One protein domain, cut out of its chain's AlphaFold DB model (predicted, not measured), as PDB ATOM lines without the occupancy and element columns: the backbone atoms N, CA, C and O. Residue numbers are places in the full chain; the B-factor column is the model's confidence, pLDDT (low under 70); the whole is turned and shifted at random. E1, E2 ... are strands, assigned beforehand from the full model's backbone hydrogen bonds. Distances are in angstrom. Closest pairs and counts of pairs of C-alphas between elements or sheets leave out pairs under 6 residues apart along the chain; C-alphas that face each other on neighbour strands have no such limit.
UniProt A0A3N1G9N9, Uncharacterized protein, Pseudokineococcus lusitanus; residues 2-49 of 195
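What this domain is: This is residues 2 to 49 of the 195 residues of an uncharacterized protein of Pseudokineococcus lusitanus (UniProt A0A3N1G9N9). This domain has little regular structure: a small two-stranded antiparallel hairpin, E1 and E2, is joined by one long winding loop, residues 6 to 39, that swings out from E1, doubles back and out again, then returns to E2. A tail, residues 43 to 49, follows E2. The printed part has 48 residues, no named helix and two named strands, E1 then E2, with only 6 residues in named elements; the class is all strand. It is compact, with a radius of gyration of the C-alphas of 10.8 A, and spans 28 by 23 by 17 A.

Where its parts are: E1, residues 3 to 5, measures 6.8 A and begins at C-alpha 3 (-29.367, 4.013, 27.208). E2, residues 40 to 42, measures 6.9 A and ends at C-alpha 42 (-27.067, 7.562, 24.709).

How they stand to each other: E1 and E2 form a hairpin, antiparallel, with 134 degrees between their N-to-C directions. C-alphas 4 and 41 face each other at 5.4 A. N 4 and O 41, 2.9 A apart, are within hydrogen-bond range, as are N 41 and O 4 at 3.1 A.

The domain as a whole: The C-alphas farthest apart, those of Ser 29 and Asn 44, are 29.6 A apart. The printed part has no cut. The link from E1 to E2, 34 residues, is long. The model's pLDDT is under 70 at residues 2 to 3, 14, 16 to 17 and 43 to 49.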
ATOM      1  N   ALA A   2     -32.688   4.742  23.862       66.31
ATOM      2  CA  ALA A   2     -32.004   3.579  24.422       66.31
ATOM      3  C   ALA A   2     -30.730   4.062  25.136       66.31
ATOM      4  O   ALA A   2     -29.967   4.837  24.557       66.31
ATOM      5  N   LYS A   3     -30.548   3.673  26.403       69.25
ATOM      6  CA  LYS A   3     -29.367   4.013  27.208       69.25
ATOM      7  C   LYS A   3     -28.456   2.796  27.273       69.25
ATOM      8  O   LYS A   3     -28.909   1.725  27.671       69.25
ATOM      9  N   ARG A   4     -27.191   2.972  26.907       75.50
ATOM     10  CA  ARG A   4     -26.161   1.934  26.960       75.50
ATOM     11  C   ARG A   4     -25.342   2.076  28.241       75.50
ATOM     12  O   ARG A   4     -25.078   3.200  28.674       75.50
ATOM     13  N   LEU A   5     -24.937   0.949  28.832       81.00
ATOM     14  CA  LEU A   5     -23.985   0.955  29.943       81.00
ATOM     15  C   LEU A   5     -22.589   1.316  29.410       81.00
ATOM     16  O   LEU A   5     -22.116   0.724  28.440       81.00
ATOM     17  N   ASN A   6     -21.942   2.281  30.053       81.31
ATOM     18  CA  ASN A   6     -20.557   2.670  29.817       81.31
ATOM     19  C   ASN A   6     -19.699   2.188  31.001       81.31
ATOM     20  O   ASN A   6     -19.598   2.912  32.000       81.31
ATOM     21  N   PRO A   7     -19.149   0.958  30.949       82.06
ATOM     22  CA  PRO A   7     -18.309   0.440  32.021       82.06
ATOM     23  C   PRO A   7     -17.041   1.307  32.165       82.06
ATOM     24  O   PRO A   7     -16.407   1.630  31.159       82.06
ATOM     25  N   PRO A   8     -16.672   1.737  33.384       81.25
ATOM     26  CA  PRO A   8     -15.399   2.405  33.627       81.25
ATOM     27  C   PRO A   8     -14.217   1.430  33.465       81.25
ATOM     28  O   PRO A   8     -14.402   0.208  33.482       81.25
ATOM     29  N   PRO A   9     -12.979   1.946  33.365       75.44
ATOM     30  CA  PRO A   9     -11.787   1.108  33.305       75.44
ATOM     31  C   PRO A   9     -11.713   0.109  34.470       75.44
ATOM     32  O   PRO A   9     -11.772   0.496  35.634       75.44
ATOM     33  N   GLY A  10     -11.559  -1.178  34.149       74.44
ATOM     34  CA  GLY A  10     -11.475  -2.265  35.131       74.44
ATOM     35  C   GLY A  10     -12.792  -3.001  35.396       74.44
ATOM     36  O   GLY A  10     -12.781  -3.989  36.126       74.44
ATOM     37  N   TRP A  11     -13.905  -2.569  34.799       84.50
ATOM     38  CA  TRP A  11     -15.150  -3.342  34.799       84.50
ATOM     39  C   TRP A  11     -15.170  -4.330  33.632       84.50
ATOM     40  O   TRP A  11     -14.573  -4.057  32.589       84.50
ATOM     41  N   PRO A  12     -15.850  -5.479  33.773       77.25
ATOM     42  CA  PRO A  12     -16.072  -6.364  32.642       77.25
ATOM     43  C   PRO A  12     -16.974  -5.681  31.607       77.25
ATOM     44  O   PRO A  12     -18.007  -5.104  31.957       77.25
ATOM     45  N   ASP A  13     -16.610  -5.789  30.329       72.25
ATOM     46  CA  ASP A  13     -17.480  -5.356  29.240       72.25
ATOM     47  C   ASP A  13     -18.755  -6.216  29.237       72.25
ATOM     48  O   ASP A  13     -18.670  -7.446  29.112       72.25
ATOM     49  N   PRO A  14     -19.950  -5.615  29.375       69.75
ATOM     50  CA  PRO A  14     -21.182  -6.370  29.253       69.75
ATOM     51  C   PRO A  14     -21.317  -6.895  27.818       69.75
ATOM     52  O   PRO A  14     -20.959  -6.200  26.861       69.75
ATOM     53  N   PRO A  15     -21.870  -8.103  27.620       72.38
ATOM     54  CA  PRO A  15     -22.148  -8.579  26.276       72.38
ATOM     55  C   PRO A  15     -23.144  -7.630  25.598       72.38
ATOM     56  O   PRO A  15     -24.088  -7.161  26.230       72.38
ATOM     57  N   GLY A  16     -22.965  -7.360  24.301       67.56
ATOM     58  CA  GLY A  16     -23.707  -6.310  23.581       67.56
ATOM     59  C   GLY A  16     -25.236  -6.463  23.527       67.56
ATOM     60  O   GLY A  16     -25.919  -5.558  23.066       67.56
ATOM     61  N   TRP A  17     -25.783  -7.589  23.995       64.94
ATOM     62  CA  TRP A  17     -27.221  -7.859  24.109       64.94
ATOM     63  C   TRP A  17     -27.774  -7.666  25.531       64.94
ATOM     64  O   TRP A  17     -28.978  -7.808  25.746       64.94
ATOM     65  N   TRP A  18     -26.925  -7.371  26.517       76.00
ATOM     66  CA  TRP A  18     -27.336  -7.234  27.909       76.00
ATOM     67  C   TRP A  18     -27.741  -5.798  28.231       76.00
ATOM     68  O   TRP A  18     -26.984  -4.849  28.035       76.00
ATOM     69  N   THR A  19     -28.953  -5.652  28.762       74.31
ATOM     70  CA  THR A  19     -29.449  -4.407  29.345       74.31
ATOM     71  C   THR A  19     -29.736  -4.661  30.824       74.31
ATOM     72  O   THR A  19     -30.498  -5.581  31.135       74.31
ATOM     73  N   PRO A  20     -29.147  -3.889  31.746       72.25
ATOM     74  CA  PRO A  20     -29.436  -4.024  33.171       72.25
ATOM     75  C   PRO A  20     -30.930  -3.798  33.480       72.25
ATOM     76  O   PRO A  20     -31.557  -2.902  32.902       72.25
ATOM     77  N   PRO A  21     -31.517  -4.573  34.412       75.56
ATOM     78  CA  PRO A  21     -32.884  -4.351  34.867       75.56
ATOM     79  C   PRO A  21     -33.015  -3.026  35.646       75.56
ATOM     80  O   PRO A  21     -32.026  -2.506  36.176       75.56
ATOM     81  N   PRO A  22     -34.235  -2.475  35.776       73.50
ATOM     82  CA  PRO A  22     -34.491  -1.323  36.638       73.50
ATOM     83  C   PRO A  22     -34.028  -1.596  38.079       73.50
ATOM     84  O   PRO A  22     -34.433  -2.589  38.678       73.50
ATOM     85  N   GLY A  23     -33.187  -0.720  38.637       73.25
ATOM     86  CA  GLY A  23     -32.634  -0.875  39.992       73.25
ATOM     87  C   GLY A  23     -31.334  -1.683  40.080       73.25
ATOM     88  O   GLY A  23     -30.876  -1.978  41.183       73.25
ATOM     89  N   TRP A  24     -30.726  -2.036  38.947       82.88
ATOM     90  CA  TRP A  24     -29.412  -2.672  38.929       82.88
ATOM     91  C   TRP A  24     -28.350  -1.819  39.642       82.88
ATOM     92  O   TRP A  24     -28.250  -0.612  39.420       82.88
ATOM     93  N   THR A  25     -27.553  -2.478  40.482       78.44
ATOM     94  CA  THR A  25     -26.417  -1.898  41.205       78.44
ATOM     95  C   THR A  25     -25.159  -2.671  40.806       78.44
ATOM     96  O   THR A  25     -25.245  -3.894  40.664       78.44
ATOM     97  N   PRO A  26     -24.015  -2.000  40.601       76.75
ATOM     98  CA  PRO A  26     -22.762  -2.682  40.316       76.75
ATOM     99  C   PRO A  26     -22.335  -3.608  41.453       76.75
ATOM    100  O   PRO A  26     -22.639  -3.364  42.622       76.75
ATOM    101  N   ASP A  27     -21.636  -4.679  41.088       78.19
ATOM    102  CA  ASP A  27     -21.082  -5.616  42.058       78.19
ATOM    103  C   ASP A  27     -20.043  -4.895  42.945       78.19
ATOM    104  O   ASP A  27     -19.180  -4.196  42.409       78.19
ATOM    105  N   PRO A  28     -20.082  -5.051  44.282       79.19
ATOM    106  CA  PRO A  28     -19.119  -4.418  45.185       79.19
ATOM    107  C   PRO A  28     -17.656  -4.817  44.946       79.19
ATOM    108  O   PRO A  28     -16.754  -4.134  45.420       79.19
ATOM    109  N   SER A  29     -17.407  -5.936  44.257       80.50
ATOM    110  CA  SER A  29     -16.058  -6.361  43.867       80.50
ATOM    111  C   SER A  29     -15.466  -5.532  42.724       80.50
ATOM    112  O   SER A  29     -14.266  -5.628  42.459       80.50
ATOM    113  N   TRP A  30     -16.282  -4.735  42.033       82.94
ATOM    114  CA  TRP A  30     -15.825  -3.906  40.928       82.94
ATOM    115  C   TRP A  30     -15.230  -2.593  41.439       82.94
ATOM    116  O   TRP A  30     -15.717  -2.037  42.426       82.94
ATOM    117  N   PRO A  31     -14.176  -2.072  40.782       79.06
ATOM    118  CA  PRO A  31     -13.553  -0.825  41.207       79.06
ATOM    119  C   PRO A  31     -14.554   0.331  41.139       79.06
ATOM    120  O   PRO A  31     -15.419   0.365  40.267       79.06
ATOM    121  N   GLU A  32     -14.444   1.304  42.037       79.06
ATOM    122  CA  GLU A  32     -15.342   2.456  42.001       79.06
ATOM    123  C   GLU A  32     -15.149   3.266  40.706       79.06
ATOM    124  O   GLU A  32     -14.016   3.450  40.245       79.06
ATOM    125  N   PRO A  33     -16.241   3.753  40.087       80.88
ATOM    126  CA  PRO A  33     -16.136   4.594  38.907       80.88
ATOM    127  C   PRO A  33     -15.430   5.918  39.253       80.88
ATOM    128  O   PRO A  33     -15.662   6.474  40.330       80.88
ATOM    129  N   PRO A  34     -14.622   6.477  38.335       79.38
ATOM    130  CA  PRO A  34     -14.024   7.792  38.526       79.38
ATOM    131  C   PRO A  34     -15.073   8.894  38.776       79.38
ATOM    132  O   PRO A  34     -16.196   8.809  38.258       79.38
ATOM    133  N   PRO A  35     -14.716   9.967  39.508       76.62
ATOM    134  CA  PRO A  35     -15.610  11.100  39.721       76.62
ATOM    135  C   PRO A  35     -16.108  11.674  38.388       76.62
ATOM    136  O   PRO A  35     -15.318  11.984  37.499       76.62
ATOM    137  N   GLY A  36     -17.428  11.818  38.242       79.06
ATOM    138  CA  GLY A  36     -18.047  12.367  37.030       79.06
ATOM    139  C   GLY A  36     -18.247  11.373  35.879       79.06
ATOM    140  O   GLY A  36     -18.634  11.797  34.791       79.06
ATOM    141  N   TRP A  37     -18.027  10.070  36.090       84.31
ATOM    142  CA  TRP A  37     -18.226   9.062  35.047       84.31
ATOM    143  C   TRP A  37     -19.714   8.851  34.700       84.31
ATOM    144  O   TRP A  37     -20.502   8.444  35.564       84.31
ATOM    145  N   PRO A  38     -20.130   9.061  33.437       82.06
ATOM    146  CA  PRO A  38     -21.486   8.758  33.012       82.06
ATOM    147  C   PRO A  38     -21.615   7.251  32.769       82.06
ATOM    148  O   PRO A  38     -21.244   6.755  31.708       82.06
ATOM    149  N   LEU A  39     -22.172   6.518  33.740       79.56
ATOM    150  CA  LEU A  39     -22.491   5.086  33.586       79.56
ATOM    151  C   LEU A  39     -23.512   4.827  32.472       79.56
ATOM    152  O   LEU A  39     -23.541   3.744  31.897       79.56
ATOM    153  N   TRP A  40     -24.339   5.822  32.162       79.50
ATOM    154  CA  TRP A  40     -25.375   5.737  31.145       79.50
ATOM    155  C   TRP A  40     -25.119   6.764  30.065       79.50
ATOM    156  O   TRP A  40     -25.128   7.966  30.333       79.50
ATOM    157  N   VAL A  41     -24.942   6.279  28.847       79.69
ATOM    158  CA  VAL A  41     -24.732   7.109  27.663       79.69
ATOM    159  C   VAL A  41     -25.799   6.789  26.629       79.69
ATOM    160  O   VAL A  41     -26.294   5.660  26.553       79.69
ATOM    161  N   ASP A  42     -26.192   7.791  25.852       78.31
ATOM    162  CA  ASP A  42     -27.067   7.562  24.709       78.31
ATOM    163  C   ASP A  42     -26.316   6.750  23.648       78.31
ATOM    164  O   ASP A  42     -25.131   6.976  23.405       78.31
ATOM    165  N   GLU A  43     -27.013   5.821  22.990       68.38
ATOM    166  CA  GLU A  43     -26.467   4.938  21.940       68.38
ATOM    167  C   GLU A  43     -25.649   5.691  20.868       68.38
ATOM    168  O   GLU A  43     -24.676   5.169  20.331       68.38
ATOM    169  N   ASN A  44     -26.034   6.938  20.576       66.69
ATOM    170  CA  ASN A  44     -25.421   7.780  19.549       66.69
ATOM    171  C   ASN A  44     -24.112   8.469  19.995       66.69
ATOM    172  O   ASN A  44     -23.520   9.214  19.216       66.69
ATOM    173  N   VAL A  45     -23.664   8.271  21.238       64.94
ATOM    174  CA  VAL A  45     -22.416   8.847  21.753       64.94
ATOM    175  C   VAL A  45     -21.310   7.786  21.690       64.94
ATOM    176  O   VAL A  45     -21.417   6.752  22.353       64.94
ATOM    177  N   PRO A  46     -20.229   8.010  20.915       60.94
ATOM    178  CA  PRO A  46     -19.055   7.148  20.955       60.94
ATOM    179  C   PRO A  46     -18.497   7.091  22.379       60.94
ATOM    180  O   PRO A  46     -18.254   8.132  22.990       60.94
ATOM    181  N   LEU A  47     -18.296   5.883  22.916       64.06
ATOM    182  CA  LEU A  47     -17.690   5.730  24.237       64.06
ATOM    183  C   LEU A  47     -16.248   6.233  24.163       64.06
ATOM    184  O   LEU A  47     -15.535   5.868  23.220       64.06
ATOM    185  N   PRO A  48     -15.804   7.050  25.131       62.78
ATOM    186  CA  PRO A  48     -14.400   7.391  25.242       62.78
ATOM    187  C   PRO A  48     -13.573   6.098  25.304       62.78
ATOM    188  O   PRO A  48     -13.974   5.155  25.995       62.78
ATOM    189  N   PRO A  49     -12.428   6.012  24.601       60.84
ATOM    190  CA  PRO A  49     -11.495   4.918  24.829       60.84
ATOM    191  C   PRO A  49     -11.157   4.877  26.322       60.84
ATOM    192  O   PRO A  49     -11.067   5.931  26.951       60.84
TER     193      PRO A  49